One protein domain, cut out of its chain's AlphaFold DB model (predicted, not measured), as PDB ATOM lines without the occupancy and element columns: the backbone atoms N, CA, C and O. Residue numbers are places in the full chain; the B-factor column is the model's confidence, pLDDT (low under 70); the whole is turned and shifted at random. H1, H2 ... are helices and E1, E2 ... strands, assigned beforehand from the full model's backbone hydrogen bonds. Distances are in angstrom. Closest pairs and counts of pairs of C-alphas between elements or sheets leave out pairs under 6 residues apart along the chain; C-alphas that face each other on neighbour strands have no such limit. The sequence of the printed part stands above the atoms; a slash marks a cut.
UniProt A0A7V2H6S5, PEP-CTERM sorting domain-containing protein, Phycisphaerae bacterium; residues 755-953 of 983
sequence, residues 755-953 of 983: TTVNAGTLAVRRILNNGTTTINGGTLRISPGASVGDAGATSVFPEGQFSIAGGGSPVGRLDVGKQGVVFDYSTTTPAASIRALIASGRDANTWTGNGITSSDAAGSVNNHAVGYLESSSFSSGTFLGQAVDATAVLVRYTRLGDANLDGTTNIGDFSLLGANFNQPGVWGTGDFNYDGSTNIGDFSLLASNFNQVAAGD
ATOM      1  N   THR A 755     110.504 263.612 216.864       96.88
ATOM      2  CA  THR A 755     110.599 264.232 218.194       96.88
ATOM      3  C   THR A 755     111.956 264.919 218.307       96.88
ATOM      4  O   THR A 755     112.990 264.261 218.266       96.88
ATOM      5  N   THR A 756     111.993 266.244 218.427       97.94
ATOM      6  CA  THR A 756     113.244 267.015 218.517       97.94
ATOM      7  C   THR A 756     113.343 267.750 219.848       97.94
ATOM      8  O   THR A 756     112.448 268.511 220.202       97.94
ATOM      9  N   VAL A 757     114.452 267.582 220.569       98.44
ATOM     10  CA  VAL A 757     114.733 268.286 221.829       98.44
ATOM     11  C   VAL A 757     115.944 269.197 221.653       98.44
ATOM     12  O   VAL A 757     117.089 268.748 221.641       98.44
ATOM     13  N   ASN A 758     115.686 270.497 221.526       98.31
ATOM     14  CA  ASN A 758     116.717 271.515 221.336       98.31
ATOM     15  C   ASN A 758     117.271 272.064 222.657       98.31
ATOM     16  O   ASN A 758     118.448 272.388 222.714       98.31
ATOM     17  N   ALA A 759     116.435 272.191 223.694       97.81
ATOM     18  CA  ALA A 759     116.813 272.734 225.003       97.81
ATOM     19  C   ALA A 759     115.796 272.350 226.096       97.81
ATOM     20  O   ALA A 759     114.649 271.999 225.793       97.81
ATOM     21  N   GLY A 760     116.197 272.468 227.367       97.44
ATOM     22  CA  GLY A 760     115.358 272.132 228.527       97.44
ATOM     23  C   GLY A 760     115.009 270.641 228.583       97.44
ATOM     24  O   GLY A 760     115.718 269.827 227.990       97.44
ATOM     25  N   THR A 761     113.918 270.281 229.265       97.62
ATOM     26  CA  THR A 761     113.495 268.872 229.405       97.62
ATOM     27  C   THR A 761     112.172 268.601 228.698       97.62
ATOM     28  O   THR A 761     111.180 269.285 228.951       97.62
ATOM     29  N   LEU A 762     112.138 267.582 227.841       97.62
ATOM     30  CA  LEU A 762     110.909 266.933 227.390       97.62
ATOM     31  C   LEU A 762     110.783 265.601 228.132       97.62
ATOM     32  O   LEU A 762     111.523 264.666 227.844       97.62
ATOM     33  N   ALA A 763     109.871 265.520 229.093       95.19
ATOM     34  CA  ALA A 763     109.503 264.270 229.734       95.19
ATOM     35  C   ALA A 763     108.359 263.612 228.960       95.19
ATOM     36  O   ALA A 763     107.402 264.277 228.562       95.19
ATOM     37  N   VAL A 764     108.460 262.306 228.744       93.31
ATOM     38  CA  VAL A 764     107.448 261.501 228.059       93.31
ATOM     39  C   VAL A 764     107.223 260.200 228.813       93.31
ATOM     40  O   VAL A 764     108.128 259.687 229.476       93.31
ATOM     41  N   ARG A 765     106.030 259.615 228.674       89.31
ATOM     42  CA  ARG A 765     105.782 258.245 229.152       89.31
ATOM     43  C   ARG A 765     106.643 257.229 228.397       89.31
ATOM     44  O   ARG A 765     107.283 256.392 229.015       89.31
ATOM     45  N   ARG A 766     106.599 257.305 227.065       87.75
ATOM     46  CA  ARG A 766     107.377 256.510 226.111       87.75
ATOM     47  C   ARG A 766     107.340 257.159 224.736       87.75
ATOM     48  O   ARG A 766     106.435 257.944 224.447       87.75
ATOM     49  N   ILE A 767     108.274 256.759 223.888       87.56
ATOM     50  CA  ILE A 767     108.299 257.068 222.465       87.56
ATOM     51  C   ILE A 767     107.984 255.782 221.690       87.56
ATOM     52  O   ILE A 767     108.751 254.822 221.729       87.56
ATOM     53  N   LEU A 768     106.821 255.764 221.029       76.12
ATOM     54  CA  LEU A 768     106.394 254.712 220.093       76.12
ATOM     55  C   LEU A 768     106.370 255.197 218.636       76.12
ATOM     56  O   LEU A 768     105.869 254.491 217.762       76.12
ATOM     57  N   ASN A 769     106.797 256.435 218.372       67.00
ATOM     58  CA  ASN A 769     106.652 257.012 217.043       67.00
ATOM     59  C   ASN A 769     107.603 256.321 216.049       67.00
ATOM     60  O   ASN A 769     108.761 256.064 216.348       67.00
ATOM     61  N   ASN A 770     107.141 256.105 214.818       69.25
ATOM     62  CA  ASN A 770     107.993 255.657 213.703       69.25
ATOM     63  C   ASN A 770     108.800 256.822 213.081       69.25
ATOM     64  O   ASN A 770     109.140 256.788 211.894       69.25
ATOM     65  N   GLY A 771     109.008 257.902 213.839       86.19
ATOM     66  CA  GLY A 771     109.637 259.139 213.391       86.19
ATOM     67  C   GLY A 771     110.950 259.395 214.124       86.19
ATOM     68  O   GLY A 771     111.111 259.019 215.281       86.19
ATOM     69  N   THR A 772     111.884 260.096 213.480       93.62
ATOM     70  CA  THR A 772     113.217 260.348 214.045       93.62
ATOM     71  C   THR A 772     113.155 261.105 215.377       93.62
ATOM     72  O   THR A 772     112.563 262.180 215.473       93.62
ATOM     73  N   THR A 773     113.831 260.579 216.393       95.81
ATOM     74  CA  THR A 773     114.106 261.236 217.669       95.81
ATOM     75  C   THR A 773     115.499 261.866 217.641       95.81
ATOM     76  O   THR A 773     116.499 261.191 217.406       95.81
ATOM     77  N   THR A 774     115.582 263.180 217.845       96.81
ATOM     78  CA  THR A 774     116.829 263.961 217.776       96.81
ATOM     79  C   THR A 774     116.986 264.838 219.010       96.81
ATOM     80  O   THR A 774     116.074 265.583 219.366       96.81
ATOM     81  N   ILE A 775     118.154 264.798 219.650       98.12
ATOM     82  CA  ILE A 775     118.466 265.609 220.831       98.12
ATOM     83  C   ILE A 775     119.652 266.525 220.497       98.12
ATOM     84  O   ILE A 775     120.794 266.074 220.430       98.12
ATOM     85  N   ASN A 776     119.379 267.816 220.286       97.56
ATOM     86  CA  ASN A 776     120.367 268.811 219.849       97.56
ATOM     87  C   ASN A 776     121.056 269.561 221.003       97.56
ATOM     88  O   ASN A 776     122.136 270.101 220.795       97.56
ATOM     89  N   GLY A 777     120.446 269.630 222.195       90.44
ATOM     90  CA  GLY A 777     120.979 270.448 223.302       90.44
ATOM     91  C   GLY A 777     120.165 270.458 224.606       90.44
ATOM     92  O   GLY A 777     120.245 271.407 225.379       90.44
ATOM     93  N   GLY A 778     119.346 269.434 224.865       96.81
ATOM     94  CA  GLY A 778     118.506 269.334 226.069       96.81
ATOM     95  C   GLY A 778     118.384 267.899 226.581       96.81
ATOM     96  O   GLY A 778     119.211 267.055 226.244       96.81
ATOM     97  N   THR A 779     117.343 267.622 227.367       97.88
ATOM     98  CA  THR A 779     117.063 266.300 227.949       97.88
ATOM     99  C   THR A 779     115.742 265.739 227.429       97.88
ATOM    100  O   THR A 779     114.689 266.345 227.625       97.88
ATOM    101  N   LEU A 780     115.775 264.568 226.795       97.19
ATOM    102  CA  LEU A 780     114.599 263.716 226.616       97.19
ATOM    103  C   LEU A 780     114.547 262.745 227.795       97.19
ATOM    104  O   LEU A 780     115.446 261.920 227.930       97.19
ATOM    105  N   ARG A 781     113.524 262.840 228.642       94.81
ATOM    106  CA  ARG A 781     113.364 261.980 229.818       94.81
ATOM    107  C   ARG A 781     112.243 260.970 229.609       94.81
ATOM    108  O   ARG A 781     111.106 261.362 229.353       94.81
ATOM    109  N   ILE A 782     112.534 259.689 229.804       91.56
ATOM    110  CA  ILE A 782     111.522 258.636 229.906       91.56
ATOM    111  C   ILE A 782     111.086 258.544 231.370       91.56
ATOM    112  O   ILE A 782     111.853 258.143 232.243       91.56
ATOM    113  N   SER A 783     109.860 258.974 231.663       81.75
ATOM    114  CA  SER A 783     109.339 259.042 233.030       81.75
ATOM    115  C   SER A 783     107.868 258.629 233.077       81.75
ATOM    116  O   SER A 783     106.988 259.484 233.207       81.75
ATOM    117  N   PRO A 784     107.550 257.325 233.011       65.12
ATOM    118  CA  PRO A 784     106.271 256.841 233.510       65.12
ATOM    119  C   PRO A 784     106.224 257.027 235.034       65.12
ATOM    120  O   PRO A 784     107.167 257.538 235.636       65.12
ATOM    121  N   GLY A 785     105.118 256.654 235.673       60.84
ATOM    122  CA  GLY A 785     104.973 256.763 237.126       60.84
ATOM    123  C   GLY A 785     106.067 256.041 237.940       60.84
ATOM    124  O   GLY A 785     107.052 255.529 237.424       60.84
ATOM    125  N   ALA A 786     105.891 255.990 239.261       58.47
ATOM    126  CA  ALA A 786     106.955 255.675 240.224       58.47
ATOM    127  C   ALA A 786     107.632 254.281 240.115       58.47
ATOM    128  O   ALA A 786     108.646 254.069 240.790       58.47
ATOM    129  N   SER A 787     107.104 253.354 239.310       70.94
ATOM    130  CA  SER A 787     107.562 251.960 239.206       70.94
ATOM    131  C   SER A 787     108.769 251.793 238.274       70.94
ATOM    132  O   SER A 787     108.813 252.368 237.188       70.94
ATOM    133  N   VAL A 788     109.740 250.972 238.687       71.19
ATOM    134  CA  VAL A 788     110.838 250.509 237.819       71.19
ATOM    135  C   VAL A 788     110.278 249.569 236.752       71.19
ATOM    136  O   VAL A 788     109.442 248.728 237.073       71.19
ATOM    137  N   GLY A 789     110.735 249.714 235.505       66.75
ATOM    138  CA  GLY A 789     110.431 248.760 234.435       66.75
ATOM    139  C   GLY A 789     108.949 248.654 234.061       66.75
ATOM    140  O   GLY A 789     108.465 247.558 233.778       66.75
ATOM    141  N   ASP A 790     108.211 249.770 234.067       72.88
ATOM    142  CA  ASP A 790     106.813 249.788 233.626       72.88
ATOM    143  C   ASP A 790     106.734 249.354 232.155       72.88
ATOM    144  O   ASP A 790     107.204 250.052 231.256       72.88
ATOM    145  N   ALA A 791     106.098 248.207 231.905       68.12
ATOM    146  CA  ALA A 791     105.910 247.656 230.566       68.12
ATOM    147  C   ALA A 791     105.241 248.643 229.590       68.12
ATOM    148  O   ALA A 791     105.471 248.602 228.381       68.12
ATOM    149  N   GLY A 792     104.428 249.569 230.109       71.75
ATOM    150  CA  GLY A 792     103.800 250.637 229.336       71.75
ATOM    151  C   GLY A 792     104.722 251.812 228.989       71.75
ATOM    152  O   GLY A 792     104.232 252.794 228.426       71.75
ATOM    153  N   ALA A 793     106.017 251.747 229.321       77.38
ATOM    154  CA  ALA A 793     106.960 252.865 229.247       77.38
ATOM    155  C   ALA A 793     108.232 252.611 228.422       77.38
ATOM    156  O   ALA A 793     109.050 253.517 228.246       77.38
ATOM    157  N   THR A 794     108.403 251.405 227.888       86.44
ATOM    158  CA  THR A 794     109.555 251.065 227.049       86.44
ATOM    159  C   THR A 794     109.471 251.795 225.710       86.44
ATOM    160  O   THR A 794     108.471 251.686 224.993       86.44
ATOM    161  N   SER A 795     110.514 252.562 225.386       89.81
ATOM    162  CA  SER A 795     110.631 253.277 224.106       89.81
ATOM    163  C   SER A 795     111.445 252.459 223.113       89.81
ATOM    164  O   SER A 795     112.443 251.852 223.498       89.81
ATOM    165  N   VAL A 796     111.038 252.460 221.845       89.88
ATOM    166  CA  VAL A 796     111.723 251.725 220.773       89.88
ATOM    167  C   VAL A 796     112.209 252.721 219.731       89.88
ATOM    168  O   VAL A 796     111.432 253.542 219.250       89.88
ATOM    169  N   PHE A 797     113.492 252.648 219.390       92.44
ATOM    170  CA  PHE A 797     114.131 253.468 218.372       92.44
ATOM    171  C   PHE A 797     114.606 252.576 217.220       92.44
ATOM    172  O   PHE A 797     115.603 251.869 217.388       92.44
ATOM    173  N   PRO A 798     113.921 252.604 216.064       91.62
ATOM    174  CA  PRO A 798     114.359 251.879 214.874       91.62
ATOM    175  C   PRO A 798     115.709 252.367 214.333       91.62
ATOM    176  O   PRO A 798     116.154 253.484 214.630       91.62
ATOM    177  N   GLU A 799     116.322 251.555 213.470       91.19
ATOM    178  CA  GLU A 799     117.621 251.850 212.860       91.19
ATOM    179  C   GLU A 799     117.636 253.242 212.208       91.19
ATOM    180  O   GLU A 799     116.762 253.601 211.415       91.19
ATOM    181  N   GLY A 800     118.629 254.059 212.569       88.81
ATOM    182  CA  GLY A 800     118.788 255.420 212.044       88.81
ATOM    183  C   GLY A 800     117.756 256.446 212.540       88.81
ATOM    184  O   GLY A 800     117.810 257.602 212.121       88.81
ATOM    185  N   GLN A 801     116.836 256.075 213.439       91.38
ATOM    186  CA  GLN A 801     115.802 256.978 213.956       91.38
ATOM    187  C   GLN A 801     116.146 257.628 215.301       91.38
ATOM    188  O   GLN A 801     115.319 258.355 215.841       91.38
ATOM    189  N   PHE A 802     117.349 257.434 215.836       93.44
ATOM    190  CA  PHE A 802     117.794 258.089 217.064       93.44
ATOM    191  C   PHE A 802     119.133 258.794 216.873       93.44
ATOM    192  O   PHE A 802     120.066 258.232 216.299       93.44
ATOM    193  N   SER A 803     119.245 260.021 217.383       94.69
ATOM    194  CA  SER A 803     120.516 260.745 217.421       94.69
ATOM    195  C   SER A 803     120.619 261.717 218.599       94.69
ATOM    196  O   SER A 803     119.642 262.351 219.008       94.69
ATOM    197  N   ILE A 804     121.844 261.866 219.108       97.12
ATOM    198  CA  ILE A 804     122.260 262.944 220.009       97.12
ATOM    199  C   ILE A 804     123.352 263.736 219.284       97.12
ATOM    200  O   ILE A 804     124.323 263.154 218.795       97.12
ATOM    201  N   ALA A 805     123.199 265.057 219.189       96.56
ATOM    202  CA  ALA A 805     124.192 265.920 218.559       96.56
ATOM    203  C   ALA A 805     125.530 265.897 219.326       96.56
ATOM    204  O   ALA A 805     125.562 265.655 220.533       96.56
ATOM    205  N   GLY A 806     126.635 266.186 218.632       91.62
ATOM    206  CA  GLY A 806     127.987 266.238 219.215       91.62
ATOM    207  C   GLY A 806     128.826 264.964 219.039       91.62
ATOM    208  O   GLY A 806     130.019 264.972 219.338       91.62
ATOM    209  N   GLY A 807     128.255 263.882 218.497       86.19
ATOM    210  CA  GLY A 807     128.998 262.650 218.201       86.19
ATOM    211  C   GLY A 807     129.660 262.064 219.453       86.19
ATOM    212  O   GLY A 807     128.983 261.815 220.444       86.19
ATOM    213  N   GLY A 808     130.986 261.874 219.421       82.31
ATOM    214  CA  GLY A 808     131.766 261.367 220.562       82.31
ATOM    215  C   GLY A 808     131.842 262.311 221.773       82.31
ATOM    216  O   GLY A 808     132.340 261.917 222.822       82.31
ATOM    217  N   SER A 809     131.352 263.546 221.651       92.62
ATOM    218  CA  SER A 809     131.185 264.496 222.756       92.62
ATOM    219  C   SER A 809     129.748 265.021 222.739       92.62
ATOM    220  O   SER A 809     129.495 266.117 222.232       92.62
ATOM    221  N   PRO A 810     128.777 264.221 223.210       96.88
ATOM    222  CA  PRO A 810     127.366 264.558 223.095       96.88
ATOM    223  C   PRO A 810     127.031 265.873 223.812       96.88
ATOM    224  O   PRO A 810     127.558 266.177 224.883       96.88
ATOM    225  N   VAL A 811     126.110 266.651 223.237       96.81
ATOM    226  CA  VAL A 811     125.649 267.940 223.798       96.81
ATOM    227  C   VAL A 811     124.239 267.877 224.403       96.81
ATOM    228  O   VAL A 811     123.735 268.874 224.911       96.81
ATOM    229  N   GLY A 812     123.598 266.705 224.367       97.56
ATOM    230  CA  GLY A 812     122.264 266.460 224.916       97.56
ATOM    231  C   GLY A 812     122.169 265.145 225.691       97.56
ATOM    232  O   GLY A 812     123.142 264.395 225.771       97.56
ATOM    233  N   ARG A 813     121.000 264.876 226.281       97.44
ATOM    234  CA  ARG A 813     120.758 263.742 227.185       97.44
ATOM    235  C   ARG A 813     119.516 262.953 226.797       97.44
ATOM    236  O   ARG A 813     118.431 263.525 226.711       97.44
ATOM    237  N   LEU A 814     119.661 261.641 226.648       96.94
ATOM    238  CA  LEU A 814     118.559 260.704 226.839       96.94
ATOM    239  C   LEU A 814     118.614 260.224 228.290       96.94
ATOM    240  O   LEU A 814     119.523 259.493 228.664       96.94
ATOM    241  N   ASP A 815     117.661 260.658 229.102       95.88
ATOM    242  CA  ASP A 815     117.510 260.243 230.491       95.88
ATOM    243  C   ASP A 815     116.484 259.108 230.570       95.88
ATOM    244  O   ASP A 815     115.282 259.329 230.408       95.88
ATOM    245  N   VAL A 816     116.949 257.876 230.787       93.56
ATOM    246  CA  VAL A 816     116.073 256.692 230.839       93.56
ATOM    247  C   VAL A 816     115.288 256.587 232.150       93.56
ATOM    248  O   VAL A 816     114.442 255.702 232.283       93.56
ATOM    249  N   GLY A 817     115.551 257.465 233.127       91.19
ATOM    250  CA  GLY A 817     114.922 257.416 234.443       91.19
ATOM    251  C   GLY A 817     115.052 256.026 235.076       91.19
ATOM    252  O   GLY A 817     116.150 255.470 235.137       91.19
ATOM    253  N   LYS A 818     113.921 255.447 235.496       87.62
ATOM    254  CA  LYS A 818     113.798 254.069 236.021       87.62
ATOM    255  C   LYS A 818     113.409 253.019 234.966       87.62
ATOM    256  O   LYS A 818     112.956 251.930 235.324       87.62
ATOM    257  N   GLN A 819     113.492 253.360 233.683       88.19
ATOM    258  CA  GLN A 819     112.947 252.560 232.584       88.19
ATOM    259  C   GLN A 819     114.039 251.992 231.681       88.19
ATOM    260  O   GLN A 819     115.223 252.009 232.022       88.19
ATOM    261  N   GLY A 820     113.625 251.474 230.525       88.44
ATOM    262  CA  GLY A 820     114.518 251.048 229.464       88.44
ATOM    263  C   GLY A 820     114.082 251.513 228.083       88.44
ATOM    264  O   GLY A 820     112.958 251.973 227.857       88.44
ATOM    265  N   VAL A 821     115.024 251.403 227.160       93.19
ATOM    266  CA  VAL A 821     114.884 251.732 225.748       93.19
ATOM    267  C   VAL A 821     115.471 250.604 224.908       93.19
ATOM    268  O   VAL A 821     116.385 249.899 225.339       93.19
ATOM    269  N   VAL A 822     114.931 250.439 223.708       93.56
ATOM    270  CA  VAL A 822     115.362 249.442 222.727       93.56
ATOM    271  C   VAL A 822     115.885 250.179 221.502       93.56
ATOM    272  O   VAL A 822     115.175 251.019 220.950       93.56
ATOM    273  N   PHE A 823     117.110 249.872 221.080       94.56
ATOM    274  CA  PHE A 823     117.678 250.339 219.814       94.56
ATOM    275  C   PHE A 823     117.687 249.179 218.824       94.56
ATOM    276  O   PHE A 823     118.532 248.290 218.918       94.56
ATOM    277  N   ASP A 824     116.727 249.185 217.911       93.19
ATOM    278  CA  ASP A 824     116.524 248.131 216.920       93.19
ATOM    279  C   ASP A 824     117.404 248.375 215.680       93.19
ATOM    280  O   ASP A 824     117.624 249.525 215.280       93.19
ATOM    281  N   TYR A 825     117.950 247.310 215.092       93.94
ATOM    282  CA  TYR A 825     118.841 247.373 213.935       93.94
ATOM    283  C   TYR A 825     118.620 246.200 212.976       93.94
ATOM    284  O   TYR A 825     118.215 245.122 213.375       93.94
ATOM    285  N   SER A 826     118.931 246.377 211.690       92.50
ATOM    286  CA  SER A 826     118.775 245.312 210.687       92.50
ATOM    287  C   SER A 826     120.096 244.787 210.127       92.50
ATOM    288  O   SER A 826     120.165 243.635 209.699       92.50
ATOM    289  N   THR A 827     121.158 245.605 210.123       88.19
ATOM    290  CA  THR A 827     122.436 245.241 209.480       88.19
ATOM    291  C   THR A 827     123.621 245.226 210.438       88.19
ATOM    292  O   THR A 827     124.282 244.201 210.588       88.19
ATOM    293  N   THR A 828     123.904 246.356 211.084       92.25
ATOM    294  CA  THR A 828     125.086 246.546 211.930       92.25
ATOM    295  C   THR A 828     124.642 246.938 213.325       92.25
ATOM    296  O   THR A 828     123.879 247.889 213.484       92.25
ATOM    297  N   THR A 829     125.150 246.238 214.339       93.62
ATOM    298  CA  THR A 829     124.840 246.585 215.728       93.62
ATOM    299  C   THR A 829     125.342 247.996 216.082       93.62
ATOM    300  O   THR A 829     126.504 248.328 215.816       93.62
ATOM    301  N   PRO A 830     124.510 248.836 216.729       94.50
ATOM    302  CA  PRO A 830     124.923 250.126 217.265       94.50
ATOM    303  C   PRO A 830     125.569 250.027 218.663       94.50
ATOM    304  O   PRO A 830     125.866 251.067 219.254       94.50
ATOM    305  N   ALA A 831     125.801 248.826 219.215       93.56
ATOM    306  CA  ALA A 831     126.204 248.624 220.613       93.56
ATOM    307  C   ALA A 831     127.434 249.440 221.046       93.56
ATOM    308  O   ALA A 831     127.439 250.000 222.141       93.56
ATOM    309  N   ALA A 832     128.455 249.573 220.193       93.12
ATOM    310  CA  ALA A 832     129.645 250.372 220.501       93.12
ATOM    311  C   ALA A 832     129.325 251.872 220.655       93.12
ATOM    312  O   ALA A 832     129.799 252.521 221.590       93.12
ATOM    313  N   SER A 833     128.483 252.413 219.771       93.50
ATOM    314  CA  SER A 833     128.034 253.808 219.828       93.50
ATOM    315  C   SER A 833     127.130 254.053 221.037       93.50
ATOM    316  O   SER A 833     127.293 255.052 221.734       93.50
ATOM    317  N   ILE A 834     126.221 253.121 221.335       95.38
ATOM    318  CA  ILE A 834     125.357 253.186 222.523       95.38
ATOM    319  C   ILE A 834     126.190 253.130 223.809       95.38
ATOM    320  O   ILE A 834     126.000 253.967 224.690       95.38
ATOM    321  N   ARG A 835     127.180 252.232 223.893       94.62
ATOM    322  CA  ARG A 835     128.135 252.167 225.010       94.62
ATOM    323  C   ARG A 835     128.860 253.495 225.210       94.62
ATOM    324  O   ARG A 835     128.955 253.963 226.340       94.62
ATOM    325  N   ALA A 836     129.357 254.116 224.138       94.62
ATOM    326  CA  ALA A 836     130.042 255.405 224.225       94.62
ATOM    327  C   ALA A 836     129.125 256.511 224.778       94.62
ATOM    328  O   ALA A 836     129.549 257.300 225.623       94.62
ATOM    329  N   LEU A 837     127.852 256.531 224.366       96.81
ATOM    330  CA  LEU A 837     126.863 257.466 224.905       96.81
ATOM    331  C   LEU A 837     126.554 257.202 226.386       96.81
ATOM    332  O   LEU A 837     126.412 258.165 227.138       96.81
ATOM    333  N   ILE A 838     126.462 255.939 226.819       96.44
ATOM    334  CA  ILE A 838     126.250 255.579 228.233       96.44
ATOM    335  C   ILE A 838     127.463 255.975 229.081       96.44
ATOM    336  O   ILE A 838     127.308 256.613 230.119       96.44
ATOM    337  N   ALA A 839     128.677 255.653 228.628       94.69
ATOM    338  CA  ALA A 839     129.912 256.005 229.325       94.69
ATOM    339  C   ALA A 839     130.061 257.529 229.482       94.69
ATOM    340  O   ALA A 839     130.412 258.008 230.560       94.69
ATOM    341  N   SER A 840     129.723 258.290 228.434       96.38
ATOM    342  CA  SER A 840     129.661 259.753 228.494       96.38
ATOM    343  C   SER A 840     128.598 260.244 229.487       96.38
ATOM    344  O   SER A 840     128.862 261.161 230.261       96.38
ATOM    345  N   GLY A 841     127.413 259.621 229.518       96.38
ATOM    346  CA  GLY A 841     126.342 259.983 230.452       96.38
ATOM    347  C   GLY A 841     126.676 259.665 231.912       96.38
ATOM    348  O   GLY A 841     126.284 260.415 232.810       96.38
ATOM    349  N   ARG A 842     127.447 258.597 232.153       94.75
ATOM    350  CA  ARG A 842     127.911 258.186 233.483       94.75
ATOM    351  C   ARG A 842     128.819 259.222 234.144       94.75
ATOM    352  O   ARG A 842     128.753 259.339 235.365       94.75
ATOM    353  N   ASP A 843     129.656 259.926 233.378       93.12
ATOM    354  CA  ASP A 843     130.477 261.068 233.824       93.12
ATOM    355  C   ASP A 843     131.148 260.858 235.195       93.12
ATOM    356  O   ASP A 843     130.706 261.371 236.223       93.12
ATOM    357  N   ALA A 844     132.172 260.001 235.229       89.19
ATOM    358  CA  ALA A 844     132.897 259.638 236.453       89.19
ATOM    359  C   ALA A 844     131.997 259.130 237.608       89.19
ATOM    360  O   ALA A 844     132.263 259.390 238.779       89.19
ATOM    361  N   ASN A 845     130.960 258.351 237.273       90.44
ATOM    362  CA  ASN A 845     129.993 257.749 238.204       90.44
ATOM    363  C   ASN A 845     128.986 258.728 238.829       90.44
ATOM    364  O   ASN A 845     128.409 258.426 239.868       90.44
ATOM    365  N   THR A 846     128.755 259.890 238.225       94.25
ATOM    366  CA  THR A 846     127.769 260.870 238.713       94.25
ATOM    367  C   THR A 846     126.408 260.746 238.033       94.25
ATOM    368  O   THR A 846     125.407 261.190 238.590       94.25
ATOM    369  N   TRP A 847     126.359 260.157 236.831       95.81
ATOM    370  CA  TRP A 847     125.181 260.145 235.952       95.81
ATOM    371  C   TRP A 847     124.664 261.553 235.602       95.81
ATOM    372  O   TRP A 847     123.498 261.747 235.252       95.81
ATOM    373  N   THR A 848     125.535 262.564 235.663       94.81
ATOM    374  CA  THR A 848     125.204 263.938 235.268       94.81
ATOM    375  C   THR A 848     125.770 264.338 233.912       94.81
ATOM    376  O   THR A 848     125.617 265.496 233.528       94.81
ATOM    377  N   GLY A 849     126.384 263.410 233.177       96.19
ATOM    378  CA  GLY A 849     126.968 263.655 231.865       96.19
ATOM    379  C   GLY A 849     125.951 263.796 230.737       96.19
ATOM    380  O   GLY A 849     124.761 263.507 230.882       96.19
ATOM    381  N   ASN A 850     126.445 264.224 229.577       97.12
ATOM    382  CA  ASN A 850     125.690 264.172 228.326       97.12
ATOM    383  C   ASN A 850     125.817 262.787 227.679       97.12
ATOM    384  O   ASN A 850     126.820 262.107 227.868       97.12
ATOM    385  N   GLY A 851     124.833 262.386 226.875       97.44
ATOM    386  CA  GLY A 851     124.724 261.038 226.313       97.44
ATOM    387  C   GLY A 851     123.494 260.305 226.845       97.44
ATOM    388  O   GLY A 851     122.431 260.908 226.990       97.44
ATOM    389  N   ILE A 852     123.617 259.008 227.117       97.06
ATOM    390  CA  ILE A 852     122.548 258.212 227.733       97.06
ATOM    391  C   ILE A 852     122.810 258.162 229.237       97.06
ATOM    392  O   ILE A 852     123.850 257.677 229.672       97.06
ATOM    393  N   THR A 853     121.876 258.677 230.029       96.69
ATOM    394  CA  THR A 853     121.998 258.782 231.486       96.69
ATOM    395  C   THR A 853     120.730 258.305 232.198       96.69
ATOM    396  O   THR A 853     119.735 257.967 231.558       96.69
ATOM    397  N   SER A 854     120.756 258.278 233.529       94.75
ATOM    398  CA  SER A 854     119.587 258.096 234.383       94.75
ATOM    399  C   SER A 854     119.681 259.042 235.576       94.75
ATOM    400  O   SER A 854     120.552 258.892 236.436       94.75
ATOM    401  N   SER A 855     118.753 259.996 235.672       92.81
ATOM    402  CA  SER A 855     118.695 260.866 236.854       92.81
ATOM    403  C   SER A 855     118.346 260.090 238.131       92.81
ATOM    404  O   SER A 855     118.600 260.567 239.233       92.81
ATOM    405  N   ASP A 856     117.719 258.920 238.001       91.19
ATOM    406  CA  ASP A 856     117.393 258.046 239.123       91.19
ATOM    407  C   ASP A 856     118.647 257.291 239.602       91.19
ATOM    408  O   ASP A 856     118.876 257.183 240.807       91.19
ATOM    409  N   ALA A 857     119.528 256.869 238.681       92.50
ATOM    410  CA  ALA A 857     120.843 256.319 239.025       92.50
ATOM    411  C   ALA A 857     121.753 257.375 239.673       92.50
ATOM    412  O   ALA A 857     122.466 257.056 240.625       92.50
ATOM    413  N   ALA A 858     121.657 258.641 239.249       94.25
ATOM    414  CA  ALA A 858     122.343 259.766 239.895       94.25
ATOM    415  C   ALA A 858     121.983 259.907 241.391       94.25
ATOM    416  O   ALA A 858     122.803 260.348 242.194       94.25
ATOM    417  N   GLY A 859     120.776 259.486 241.793       89.75
ATOM    418  CA  GLY A 859     120.346 259.462 243.195       89.75
ATOM    419  C   GLY A 859     120.910 258.298 244.022       89.75
ATOM    420  O   GLY A 859     120.774 258.297 245.244       89.75
ATOM    421  N   SER A 860     121.531 257.297 243.390       89.38
ATOM    422  CA  SER A 860     122.049 256.092 244.048       89.38
ATOM    423  C   SER A 860     123.261 255.508 243.304       89.38
ATOM    424  O   SER A 860     123.312 254.307 243.018       89.38
ATOM    425  N   VAL A 861     124.260 256.353 243.044       90.81
ATOM    426  CA  VAL A 861     125.414 256.078 242.164       90.81
ATOM    427  C   VAL A 861     126.267 254.853 242.520       90.81
ATOM    428  O   VAL A 861     126.988 254.341 241.671       90.81
ATOM    429  N   ASN A 862     126.204 254.377 243.767       88.62
ATOM    430  CA  ASN A 862     126.957 253.200 244.223       88.62
ATOM    431  C   ASN A 862     126.202 251.878 244.029       88.62
ATOM    432  O   ASN A 862     126.797 250.814 244.158       88.62
ATOM    433  N   ASN A 863     124.902 251.937 243.732       89.94
ATOM    434  CA  ASN A 863     124.051 250.746 243.660       89.94
ATOM    435  C   ASN A 863     123.384 250.575 242.294       89.94
ATOM    436  O   ASN A 863     122.957 249.473 241.962       89.94
ATOM    437  N   HIS A 864     123.246 251.654 241.520       91.69
ATOM    438  CA  HIS A 864     122.462 251.665 240.292       91.69
ATOM    439  C   HIS A 864     123.223 252.292 239.130       91.69
ATOM    440  O   HIS A 864     124.081 253.159 239.306       91.69
ATOM    441  N   ALA A 865     122.876 251.831 237.934       94.62
ATOM    442  CA  ALA A 865     123.514 252.196 236.685       94.62
ATOM    443  C   ALA A 865     122.551 252.025 235.501       94.62
ATOM    444  O   ALA A 865     121.402 251.603 235.659       94.62
ATOM    445  N   VAL A 866     123.036 252.353 234.303       95.44
ATOM    446  CA  VAL A 866     122.347 252.104 233.032       95.44
ATOM    447  C   VAL A 866     122.994 250.914 232.327       95.44
ATOM    448  O   VAL A 866     123.964 251.059 231.584       95.44
ATOM    449  N   GLY A 867     122.470 249.718 232.570       95.00
ATOM    450  CA  GLY A 867     122.979 248.496 231.957       95.00
ATOM    451  C   GLY A 867     122.567 248.358 230.494       95.00
ATOM    452  O   GLY A 867     121.536 248.901 230.080       95.00
ATOM    453  N   TYR A 868     123.369 247.628 229.712       96.31
ATOM    454  CA  TYR A 868     123.055 247.329 228.315       96.31
ATOM    455  C   TYR A 868     123.489 245.923 227.886       96.31
ATOM    456  O   TYR A 868     124.470 245.386 228.398       96.31
ATOM    457  N   LEU A 869     122.788 245.334 226.920       94.75
ATOM    458  CA  LEU A 869     123.194 244.084 226.267       94.75
ATOM    459  C   LEU A 869     122.580 243.943 224.875       94.75
ATOM    460  O   LEU A 869     121.596 244.604 224.543       94.75
ATOM    461  N   GLU A 870     123.164 243.061 224.071       94.75
ATOM    462  CA  GLU A 870     122.555 242.609 222.820       94.75
ATOM    463  C   GLU A 870     121.378 241.687 223.120       94.75
ATOM    464  O   GLU A 870     121.513 240.741 223.893       94.75
ATOM    465  N   SER A 871     120.244 241.906 222.465       93.00
ATOM    466  CA  SER A 871     119.029 241.111 222.656       93.00
ATOM    467  C   SER A 871     119.237 239.628 222.319       93.00
ATOM    468  O   SER A 871     118.641 238.756 222.942       93.00
ATOM    469  N   SER A 872     120.179 239.303 221.425       91.56
ATOM    470  CA  SER A 872     120.624 237.918 221.178       91.56
ATOM    471  C   SER A 872     121.217 237.214 222.410       91.56
ATOM    472  O   SER A 872     121.235 235.986 222.466       91.56
ATOM    473  N   SER A 873     121.681 237.977 223.402       89.12
ATOM    474  CA  SER A 873     122.170 237.492 224.700       89.12
ATOM    475  C   SER A 873     121.104 237.572 225.804       89.12
ATOM    476  O   SER A 873     121.375 237.205 226.946       89.12
ATOM    477  N   PHE A 874     119.889 238.035 225.484       88.44
ATOM    478  CA  PHE A 874     118.769 238.162 226.413       88.44
ATOM    479  C   PHE A 874     117.861 236.929 226.358       88.44
ATOM    480  O   PHE A 874     117.312 236.576 225.316       88.44
ATOM    481  N   SER A 875     117.651 236.266 227.494       76.56
ATOM    482  CA  SER A 875     116.984 234.955 227.546       76.56
ATOM    483  C   SER A 875     115.451 234.999 227.455       76.56
ATOM    484  O   SER A 875     114.829 233.958 227.250       76.56
ATOM    485  N   SER A 876     114.820 236.173 227.605       76.31
ATOM    486  CA  SER A 876     113.366 236.275 227.826       76.31
ATOM    487  C   SER A 876     112.530 236.621 226.582       76.31
ATOM    488  O   SER A 876     111.303 236.599 226.687       76.31
ATOM    489  N   GLY A 877     113.126 237.000 225.440       81.25
ATOM    490  CA  GLY A 877     112.416 237.433 224.211       81.25
ATOM    491  C   GLY A 877     111.447 238.627 224.369       81.25
ATOM    492  O   GLY A 877     110.835 239.085 223.408       81.25
ATOM    493  N   THR A 878     111.272 239.127 225.593       88.06
ATOM    494  CA  THR A 878     110.400 240.233 225.986       88.06
ATOM    495  C   THR A 878     111.156 241.103 226.980       88.06
ATOM    496  O   THR A 878     111.384 240.697 228.117       88.06
ATOM    497  N   PHE A 879     111.551 242.298 226.561       87.62
ATOM    498  CA  PHE A 879     112.284 243.267 227.364       87.62
ATOM    499  C   PHE A 879     111.333 244.335 227.898       87.62
ATOM    500  O   PHE A 879     110.770 245.104 227.121       87.62
ATOM    501  N   LEU A 880     111.132 244.377 229.221       84.62
ATOM    502  CA  LEU A 880     110.227 245.336 229.874       84.62
ATOM    503  C   LEU A 880     108.860 245.410 229.167       84.62
ATOM    504  O   LEU A 880     108.404 246.474 228.753       84.62
ATOM    505  N   GLY A 881     108.248 244.247 228.937       82.31
ATOM    506  CA  GLY A 881     106.955 244.121 228.259       82.31
ATOM    507  C   GLY A 881     106.954 244.386 226.752       82.31
ATOM    508  O   GLY A 881     105.893 244.238 226.148       82.31
ATOM    509  N   GLN A 882     108.095 244.725 226.140       86.06
ATOM    510  CA  GLN A 882     108.226 244.797 224.688       86.06
ATOM    511  C   GLN A 882     108.822 243.541 224.081       86.06
ATOM    512  O   GLN A 882     109.847 243.050 224.542       86.06
ATOM    513  N   ALA A 883     108.202 243.049 223.011       88.50
ATOM    514  CA  ALA A 883     108.781 241.978 222.211       88.50
ATOM    515  C   ALA A 883     110.059 242.483 221.531       88.50
ATOM    516  O   ALA A 883     110.070 243.577 220.964       88.50
ATOM    517  N   VAL A 884     111.122 241.686 221.601       89.44
ATOM    518  CA  VAL A 884     112.419 241.988 220.989       89.44
ATOM    519  C   VAL A 884     112.910 240.761 220.231       89.44
ATOM    520  O   VAL A 884     112.696 239.629 220.670       89.44
ATOM    521  N   ASP A 885     113.538 240.975 219.080       90.19
ATOM    522  CA  ASP A 885     114.203 239.919 218.319       90.19
ATOM    523  C   ASP A 885     115.707 239.880 218.640       90.19
ATOM    524  O   ASP A 885     116.162 240.482 219.611       90.19
ATOM    525  N   ALA A 886     116.495 239.126 217.873       90.50
ATOM    526  CA  ALA A 886     117.931 238.990 218.115       90.50
ATOM    527  C   ALA A 886     118.753 240.228 217.703       90.50
ATOM    528  O   ALA A 886     119.952 240.262 217.984       90.50
ATOM    529  N   THR A 887     118.146 241.217 217.040       94.25
ATOM    530  CA  THR A 887     118.825 242.349 216.401       94.25
ATOM    531  C   THR A 887     118.464 243.684 217.052       94.25
ATOM    532  O   THR A 887     118.116 244.655 216.394       94.25
ATOM    533  N   ALA A 888     118.599 243.754 218.377       94.62
ATOM    534  CA  ALA A 888     118.391 244.985 219.132       94.62
ATOM    535  C   ALA A 888     119.395 245.137 220.280       94.62
ATOM    536  O   ALA A 888     119.769 244.154 220.917       94.62
ATOM    537  N   VAL A 889     119.761 246.376 220.607       95.56
ATOM    538  CA  VAL A 889     120.500 246.714 221.831       95.56
ATOM    539  C   VAL A 889     119.505 247.154 222.897       95.56
ATOM    540  O   VAL A 889     118.771 248.130 222.723       95.56
ATOM    541  N   LEU A 890     119.490 246.434 224.013       95.06
ATOM    542  CA  LEU A 890     118.611 246.673 225.150       95.06
ATOM    543  C   LEU A 890     119.351 247.523 226.177       95.06
ATOM    544  O   LEU A 890     120.473 247.191 226.549       95.06
ATOM    545  N   VAL A 891     118.736 248.611 226.639       95.44
ATOM    546  CA  VAL A 891     119.318 249.519 227.637       95.44
ATOM    547  C   VAL A 891     118.296 249.766 228.736       95.44
ATOM    548  O   VAL A 891     117.167 250.141 228.435       95.44
ATOM    549  N   ARG A 892     118.654 249.591 230.012       92.44
ATOM    550  CA  ARG A 892     117.751 249.904 231.137       92.44
ATOM    551  C   ARG A 892     118.475 250.427 232.360       92.44
ATOM    552  O   ARG A 892     119.634 250.111 232.607       92.44
ATOM    553  N   TYR A 893     117.726 251.148 233.183       92.44
ATOM    554  CA  TYR A 893     118.043 251.290 234.595       92.44
ATOM    555  C   TYR A 893     118.105 249.910 235.262       92.44
ATOM    556  O   TYR A 893     117.153 249.123 235.177       92.44
ATOM    557  N   THR A 894     119.224 249.625 235.922       92.50
ATOM    558  CA  THR A 894     119.429 248.392 236.684       92.50
ATOM    559  C   THR A 894     120.398 248.601 237.860       92.50
ATOM    560  O   THR A 894     120.884 249.711 238.101       92.50
ATOM    561  N   ARG A 895     120.657 247.544 238.634       92.00
ATOM    562  CA  ARG A 895     121.697 247.496 239.659       92.00
ATOM    563  C   ARG A 895     123.076 247.260 239.063       92.00
ATOM    564  O   ARG A 895     123.240 246.535 238.088       92.00
ATOM    565  N   LEU A 896     124.083 247.844 239.702       92.62
ATOM    566  CA  LEU A 896     125.476 247.497 239.429       92.62
ATOM    567  C   LEU A 896     125.689 246.011 239.728       92.62
ATOM    568  O   LEU A 896     125.401 245.565 240.835       92.62
ATOM    569  N   GLY A 897     126.181 245.256 238.747       93.38
ATOM    570  CA  GLY A 897     126.366 243.812 238.876       93.38
ATOM    571  C   GLY A 897     125.323 242.945 238.172       93.38
ATOM    572  O   GLY A 897     125.569 241.755 238.049       93.38
ATOM    573  N   ASP A 898     124.193 243.494 237.716       93.69
ATOM    574  CA  ASP A 898     123.182 242.761 236.931       93.69
ATOM    575  C   ASP A 898     123.604 242.704 235.449       93.69
ATOM    576  O   ASP A 898     123.293 243.602 234.662       93.69
ATOM    577  N   ALA A 899     124.387 241.689 235.080       94.00
ATOM    578  CA  ALA A 899     124.942 241.520 233.739       94.00
ATOM    579  C   ALA A 899     123.887 241.052 232.729       94.00
ATOM    580  O   ALA A 899     123.942 241.442 231.562       94.00
ATOM    581  N   ASN A 900     122.929 240.226 233.152       91.06
ATOM    582  CA  ASN A 900     121.925 239.644 232.258       91.06
ATOM    583  C   ASN A 900     120.635 240.493 232.127       91.06
ATOM    584  O   ASN A 900     119.751 240.140 231.342       91.06
ATOM    585  N   LEU A 901     120.554 241.622 232.846       91.50
ATOM    586  CA  LEU A 901     119.425 242.557 232.897       91.50
ATOM    587  C   LEU A 901     118.112 241.941 233.408       91.50
ATOM    588  O   LEU A 901     117.027 242.444 233.074       91.50
ATOM    589  N   ASP A 902     118.197 240.888 234.227       86.50
ATOM    590  CA  ASP A 902     117.042 240.225 234.845       86.50
ATOM    591  C   ASP A 902     116.472 240.991 236.054       86.50
ATOM    592  O   ASP A 902     115.404 240.646 236.566       86.50
ATOM    593  N   GLY A 903     117.128 242.086 236.455       85.06
ATOM    594  CA  GLY A 903     116.718 242.955 237.556       85.06
ATOM    595  C   GLY A 903     117.262 242.523 238.920       85.06
ATOM    596  O   GLY A 903     116.991 243.190 239.928       85.06
ATOM    597  N   THR A 904     118.040 241.441 238.980       88.06
ATOM    598  CA  THR A 904     118.652 240.910 240.198       88.06
ATOM    599  C   THR A 904     120.156 240.728 240.013       88.06
ATOM    600  O   THR A 904     120.619 240.383 238.942       88.06
ATOM    601  N   THR A 905     120.943 240.966 241.062       92.94
ATOM    602  CA  THR A 905     122.394 240.725 241.022       92.94
ATOM    603  C   THR A 905     122.701 239.435 241.776       92.94
ATOM    604  O   THR A 905     122.660 239.411 243.010       92.94
ATOM    605  N   ASN A 906     122.961 238.342 241.061       92.38
ATOM    606  CA  ASN A 906     123.032 236.992 241.618       92.38
ATOM    607  C   ASN A 906     124.202 236.149 241.046       92.38
ATOM    608  O   ASN A 906     125.168 236.657 240.473       92.38
ATOM    609  N   ILE A 907     124.176 234.831 241.286       92.06
ATOM    610  CA  ILE A 907     125.240 233.905 240.852       92.06
ATOM    611  C   ILE A 907     125.341 233.756 239.324       92.06
ATOM    612  O   ILE A 907     126.420 233.455 238.806       92.06
ATOM    613  N   GLY A 908     124.239 233.972 238.604       91.00
ATOM    614  CA  GLY A 908     124.201 234.042 237.147       91.00
ATOM    615  C   GLY A 908     125.105 235.153 236.619       91.00
ATOM    616  O   GLY A 908     125.910 234.903 235.724       91.00
ATOM    617  N   ASP A 909     125.084 236.325 237.253       94.38
ATOM    618  CA  ASP A 909     125.934 237.453 236.871       94.38
ATOM    619  C   ASP A 909     127.410 237.225 237.201       94.38
ATOM    620  O   ASP A 909     128.282 237.498 236.375       94.38
ATOM    621  N   PHE A 910     127.720 236.658 238.377       89.00
ATOM    622  CA  PHE A 910     129.110 236.324 238.722       89.00
ATOM    623  C   PHE A 910     129.690 235.278 237.765       89.00
ATOM    624  O   PHE A 910     130.875 235.325 237.447       89.00
ATOM    625  N   SER A 911     128.855 234.359 237.276       93.31
ATOM    626  CA  SER A 911     129.269 233.371 236.276       93.31
ATOM    627  C   SER A 911     129.607 234.032 234.933       93.31
ATOM    628  O   SER A 911     130.602 233.654 234.316       93.31
ATOM    629  N   LEU A 912     128.840 235.047 234.508       93.81
ATOM    630  CA  LEU A 912     129.128 235.837 233.301       93.81
ATOM    631  C   LEU A 912     130.413 236.661 233.450       93.81
ATOM    632  O   LEU A 912     131.267 236.616 232.565       93.81
ATOM    633  N   LEU A 913     130.592 237.351 234.580       94.81
ATOM    634  CA  LEU A 913     131.821 238.089 234.888       94.81
ATOM    635  C   LEU A 913     133.032 237.150 234.958       94.81
ATOM    636  O   LEU A 913     134.066 237.406 234.346       94.81
ATOM    637  N   GLY A 914     132.906 236.039 235.684       94.88
ATOM    638  CA  GLY A 914     133.977 235.069 235.897       94.88
ATOM    639  C   GLY A 914     134.441 234.404 234.603       94.88
ATOM    640  O   GLY A 914     135.642 234.226 234.408       94.88
ATOM    641  N   ALA A 915     133.514 234.103 233.687       95.50
ATOM    642  CA  ALA A 915     133.833 233.555 232.368       95.50
ATOM    643  C   ALA A 915     134.638 234.524 231.481       95.50
ATOM    644  O   ALA A 915     135.322 234.078 230.563       95.50
ATOM    645  N   ASN A 916     134.582 235.828 231.768       95.31
ATOM    646  CA  ASN A 916     135.224 236.885 230.987       95.31
ATOM    647  C   ASN A 916     136.305 237.641 231.781       95.31
ATOM    648  O   ASN A 916     136.759 238.701 231.359       95.31
ATOM    649  N   PHE A 917     136.744 237.111 232.925       96.06
ATOM    650  CA  PHE A 917     137.694 237.801 233.794       96.06
ATOM    651  C   PHE A 917     139.050 238.035 233.101       96.06
ATOM    652  O   PHE A 917     139.618 237.125 232.488       96.06
ATOM    653  N   ASN A 918     139.590 239.251 233.229       93.94
ATOM    654  CA  ASN A 918     140.780 239.749 232.526       93.94
ATOM    655  C   ASN A 918     140.668 239.724 230.987       93.94
ATOM    656  O   ASN A 918     141.687 239.638 230.298       93.94
ATOM    657  N   GLN A 919     139.454 239.796 230.441       95.25
ATOM    658  CA  GLN A 919     139.204 239.967 229.008       95.25
ATOM    659  C   GLN A 919     138.590 241.348 228.726       95.25
ATOM    660  O   GLN A 919     138.033 241.969 229.638       95.25
ATOM    661  N   PRO A 920     138.658 241.842 227.475       94.19
ATOM    662  CA  PRO A 920     137.840 242.970 227.046       94.19
ATOM    663  C   PRO A 920     136.363 242.717 227.365       94.19
ATOM    664  O   PRO A 920     135.833 241.644 227.071       94.19
ATOM    665  N   GLY A 921     135.719 243.701 227.983       91.12
ATOM    666  CA  GLY A 921     134.395 243.560 228.571       91.12
ATOM    667  C   GLY A 921     133.368 244.529 227.994       91.12
ATOM    668  O   GLY A 921     133.678 245.643 227.572       91.12
ATOM    669  N   VAL A 922     132.118 244.083 227.994       93.69
ATOM    670  CA  VAL A 922     130.911 244.905 227.887       93.69
ATOM    671  C   VAL A 922     130.051 244.629 229.118       93.69
ATOM    672  O   VAL A 922     130.311 243.676 229.851       93.69
ATOM    673  N   TRP A 923     128.999 245.415 229.342       95.56
ATOM    674  CA  TRP A 923     128.125 245.223 230.507       95.56
ATOM    675  C   TRP A 923     127.611 243.777 230.638       95.56
ATOM    676  O   TRP A 923     127.762 243.159 231.689       95.56
ATOM    677  N   GLY A 924     127.118 243.193 229.539       92.75
ATOM    678  CA  GLY A 924     126.652 241.798 229.498       92.75
ATOM    679  C   GLY A 924     127.722 240.726 229.762       92.75
ATOM    680  O   GLY A 924     127.384 239.571 230.006       92.75
ATOM    681  N   THR A 925     129.007 241.089 229.736       93.75
ATOM    682  CA  THR A 925     130.137 240.212 230.085       93.75
ATOM    683  C   THR A 925     130.856 240.654 231.364       93.75
ATOM    684  O   THR A 925     131.939 240.154 231.666       93.75
ATOM    685  N   GLY A 926     130.254 241.560 232.141       93.56
ATOM    686  CA  GLY A 926     130.722 241.949 233.469       93.56
ATOM    687  C   GLY A 926     131.568 243.221 233.556       93.56
ATOM    688  O   GLY A 926     132.155 243.421 234.608       93.56
ATOM    689  N   ASP A 927     131.645 244.072 232.524       94.88
ATOM    690  CA  ASP A 927     132.213 245.438 232.629       94.88
ATOM    691  C   ASP A 927     131.131 246.404 233.157       94.88
ATOM    692  O   ASP A 927     130.329 246.948 232.391       94.88
ATOM    693  N   PHE A 928     131.067 246.587 234.479       94.75
ATOM    694  CA  PHE A 928     130.053 247.410 235.153       94.75
ATOM    695  C   PHE A 928     130.492 248.864 235.356       94.75
ATOM    696  O   PHE A 928     129.678 249.716 235.723       94.75
ATOM    697  N   ASN A 929     131.777 249.165 235.153       92.06
ATOM    698  CA  ASN A 929     132.338 250.506 235.308       92.06
ATOM    699  C   ASN A 929     132.611 251.222 233.960       92.06
ATOM    700  O   ASN A 929     132.918 252.421 233.966       92.06
ATOM    701  N   TYR A 930     132.400 250.530 232.835       93.81
ATOM    702  CA  TYR A 930     132.577 250.966 231.446       93.81
ATOM    703  C   TYR A 930     134.033 251.277 231.057       93.81
ATOM    704  O   TYR A 930     134.268 252.028 230.100       93.81
ATOM    705  N   ASP A 931     135.021 250.707 231.749       91.69
ATOM    706  CA  ASP A 931     136.450 250.887 231.447       91.69
ATOM    707  C   ASP A 931     136.940 250.016 230.272       91.69
ATOM    708  O   ASP A 931     138.009 250.266 229.711       91.69
ATOM    709  N   GLY A 932     136.110 249.070 229.820       93.06
ATOM    710  CA  GLY A 932     136.360 248.203 228.669       93.06
ATOM    711  C   GLY A 932     137.019 246.875 229.014       93.06
ATOM    712  O   GLY A 932     137.342 246.124 228.093       93.06
ATOM    713  N   SER A 933     137.229 246.565 230.294       94.81
ATOM    714  CA  SER A 933     137.849 245.320 230.751       94.81
ATOM    715  C   SER A 933     137.092 244.722 231.932       94.81
ATOM    716  O   SER A 933     137.000 245.349 232.976       94.81
ATOM    717  N   THR A 934     136.670 243.464 231.837       96.50
ATOM    718  CA  THR A 934     136.047 242.763 232.969       96.50
ATOM    719  C   THR A 934     137.117 242.351 233.987       96.50
ATOM    720  O   THR A 934     137.920 241.451 233.721       96.50
ATOM    721  N   ASN A 935     137.168 242.995 235.157       95.25
ATOM    722  CA  ASN A 935     138.257 242.810 236.121       95.25
ATOM    723  C   ASN A 935     137.815 242.863 237.606       95.25
ATOM    724  O   ASN A 935     136.644 242.707 237.956       95.25
ATOM    725  N   ILE A 936     138.778 242.998 238.528       94.81
ATOM    726  CA  ILE A 936     138.516 243.029 239.979       94.81
ATOM    727  C   ILE A 936     137.699 244.255 240.424       94.81
ATOM    728  O   ILE A 936     136.962 244.179 241.413       94.81
ATOM    729  N   GLY A 937     137.803 245.366 239.692       93.00
ATOM    730  CA  GLY A 937     136.961 246.543 239.871       93.00
ATOM    731  C   GLY A 937     135.484 246.192 239.702       93.00
ATOM    732  O   GLY A 937     134.669 246.566 240.543       93.00
ATOM    733  N   ASP A 938     135.155 245.377 238.702       95.31
ATOM    734  CA  ASP A 938     133.785 244.942 238.435       95.31
ATOM    735  C   ASP A 938     133.275 243.908 239.437       95.31
ATOM    736  O   ASP A 938     132.143 244.020 239.911       95.31
ATOM    737  N   PHE A 939     134.112 242.941 239.844       90.00
ATOM    738  CA  PHE A 939     133.726 241.983 240.889       90.00
ATOM    739  C   PHE A 939     133.377 242.700 242.195       90.00
ATOM    740  O   PHE A 939     132.444 242.302 242.887       90.00
ATOM    741  N   SER A 940     134.087 243.784 242.513       92.62
ATOM    742  CA  SER A 940     133.805 244.598 243.698       92.62
ATOM    743  C   SER A 940     132.430 245.277 243.611       92.62
ATOM    744  O   SER A 940     131.691 245.292 244.598       92.62
ATOM    745  N   LEU A 941     132.051 245.777 242.428       93.19
ATOM    746  CA  LEU A 941     130.734 246.377 242.181       93.19
ATOM    747  C   LEU A 941     129.611 245.336 242.282       93.19
ATOM    748  O   LEU A 941     128.625 245.576 242.983       93.19
ATOM    749  N   LEU A 942     129.795 244.158 241.679       93.50
ATOM    750  CA  LEU A 942     128.851 243.043 241.778       93.50
ATOM    751  C   LEU A 942     128.713 242.541 243.219       93.50
ATOM    752  O   LEU A 942     127.601 242.415 243.727       93.50
ATOM    753  N   ALA A 943     129.829 242.292 243.908       91.50
ATOM    754  CA  ALA A 943     129.835 241.769 245.272       91.50
ATOM    755  C   ALA A 943     129.127 242.716 246.251       91.50
ATOM    756  O   ALA A 943     128.388 242.256 247.121       91.50
ATOM    757  N   SER A 944     129.291 244.032 246.079       91.00
ATOM    758  CA  SER A 944     128.601 245.039 246.898       91.00
ATOM    759  C   SER A 944     127.075 245.057 246.713       91.00
ATOM    760  O   SER A 944     126.360 245.547 247.586       91.00
ATOM    761  N   ASN A 945     126.573 244.474 245.619       90.19
ATOM    762  CA  ASN A 945     125.155 244.406 245.268       90.19
ATOM    763  C   ASN A 945     124.604 242.967 245.240       90.19
ATOM    764  O   ASN A 945     123.463 242.758 244.837       90.19
ATOM    765  N   PHE A 946     125.364 241.965 245.689       90.81
ATOM    766  CA  PHE A 946     124.959 240.561 245.587       90.81
ATOM    767  C   PHE A 946     123.669 240.252 246.374       90.81
ATOM    768  O   PHE A 946     123.479 240.720 247.500       90.81
ATOM    769  N   ASN A 947     122.787 239.440 245.782       85.94
ATOM    770  CA  ASN A 947     121.428 239.129 246.250       85.94
ATOM    771  C   ASN A 947     120.509 240.355 246.420       85.94
ATOM    772  O   ASN A 947     119.503 240.280 247.130       85.94
ATOM    773  N   GLN A 948     120.827 241.482 245.782       85.50
ATOM    774  CA  GLN A 948     119.953 242.652 245.758       85.50
ATOM    775  C   GLN A 948     119.095 242.663 244.489       85.50
ATOM    776  O   GLN A 948     119.527 242.252 243.415       85.50
ATOM    777  N   VAL A 949     117.871 243.181 244.615       76.81
ATOM    778  CA  VAL A 949     116.910 243.343 243.510       76.81
ATOM    779  C   VAL A 949     116.686 244.821 243.222       76.81
ATOM    780  O   VAL A 949     116.604 245.631 244.160       76.81
ATOM    781  N   ALA A 950     116.657 245.227 241.951       64.19
ATOM    782  CA  ALA A 950     116.297 246.592 241.574       64.19
ATOM    783  C   ALA A 950     114.872 246.871 242.094       64.19
ATOM    784  O   ALA A 950     113.932 246.140 241.788       64.19
ATOM    785  N   ALA A 951     114.713 247.861 242.978       53.88
ATOM    786  CA  ALA A 951     113.479 248.029 243.750       53.88
ATOM    787  C   ALA A 951     112.255 248.236 242.832       53.88
ATOM    788  O   ALA A 951     112.134 249.280 242.202       53.88
ATOM    789  N   GLY A 952     111.343 247.257 242.782       54.59
ATOM    790  CA  GLY A 952     110.137 247.279 241.938       54.59
ATOM    791  C   GLY A 952     109.952 246.029 241.069       54.59
ATOM    792  O   GLY A 952     108.812 245.684 240.776       54.59
ATOM    793  N   ASP A 953     111.033 245.303 240.766       48.75
ATOM    794  CA  ASP A 953     111.017 244.013 240.052       48.75
ATOM    795  C   ASP A 953     110.869 242.839 241.043       48.75
ATOM    796  O   ASP A 953     111.727 241.966 241.169       48.75
TER     797      ASP A 953
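AT A GLANCE: This is residues 755 to 953 of the 983 residues of the protein "PEP-CTERM sorting domain-containing protein" of Phycisphaerae bacterium (UniProt A0A7V2H6S5). The part you meet first is a chain wound in stacked turns, with E1, E3 and E6 as one wall, E2, E4, E7 and E9 as a second wall partly face to face with it, and E5 and E8 on a third side, where the hairpin of E10 and E11 extends the sheet. H1 stands at the end of this stack, beside E9 and over E10 and E11, and the helical hairpin of H3 and H4, with a long loop between them, makes the other end of the whole. The printed part has 199 residues, under half of them in named elements, which run E1 to E8, H1, E9, H2, E10, E11, H3, H4; the class is mixed, helices and strands. The sheets E1 E3 E6 and E2 E4 E7 E9 are all parallel, and E5 E8 E11 E10 is mixed. The whole is compact, with a radius of gyration of the C-alphas of 15.4 A, and spans 41 by 34 by 33 A.

HOW THE PARTS SIT: Begin with E1, residues 755 to 757, parallel to E3, residues 773 to 775, with N 757 and O 774 at 2.8 A. E3 is parallel to E6, residues 802 to 804, with N 775 and O 803 at 2.9 A. Next find E2, residues 761 to 764, parallel to E4, residues 779 to 782, with N 762 and O 779 at 2.8 A. E4 is parallel to E7, residues 813 to 815, with N 780 and O 813 at 2.9 A, and E7 to E9, residues 851 to 853, with N 853 and O 814 at 2.8 A. These two sheets form a sandwich, two sheets face to face, the facing parts 9.3 A centre to centre and their best planes 37 degrees apart. In the third sheet E5, residues 795 to 797, is parallel to E8, residues 820 to 824, with N 797 and O 822 at 2.8 A. E8 is antiparallel to E11, residues 888 to 895, with N 821 and O 891 at 2.8 A. E11 forms a hairpin with E10, residues 864 to 870, with N 890 and O 869 at 2.8 A. H1, residues 831 to 842, is on one face of this sheet in two layers, helix over sheet, at a height of 9.1 A; it lies over E11 and E10, along the strands at 4 degrees to E10 on the local plane. The closest C-alphas of H1 and E9 are those of Leu 837 and Gly 851, 4.4 A apart. H2, residues 855 to 858, comes closest to E10 at the C-alphas of Ala 857 and His 864, 5.1 A apart. H3, residues 907 to 915, and H4, residues 936 to 944, touch as a helical hairpin, opposite ways at a shallow tilt of 4 degrees; their closest C-alphas are those of Phe 910 and Leu 942, 7.4 A apart. Both are apart from E10 and H1. In H1, H3 and H4 every O i to N i+4 pair is within hydrogen-bond range; H2 is too short for such a pair.

IN THESE COORDINATES: Find C-alpha 755 at (110.599, 264.232, 218.194), where E1 begins. From C-alpha 831 at (126.204, 248.624, 220.613), H1 runs 16.1 A. E10 is 19.7 A long and E11 20.9 A, and E11 bends by 52 degrees at residue 892. H3 is 12.1 A long and H4 12.3 A, ending at C-alpha 944 at (128.601, 245.039, 246.898).

THE WHOLE: The two C-alphas farthest apart, those of Ala 759 and Ala 915, are 43.3 A apart, and the printed part has no cut. The long links are E4 to E5, E10 to E11, E11 to H3 and H3 to H4. Look also for the short antiparallel pairing of residues 904 to 905 with residues 948 to 949. The mean pLDDT of the printed part is 90.3; it is under 70 at residues 769 to 770, 784 to 786, 789, 791 and 950 to 953.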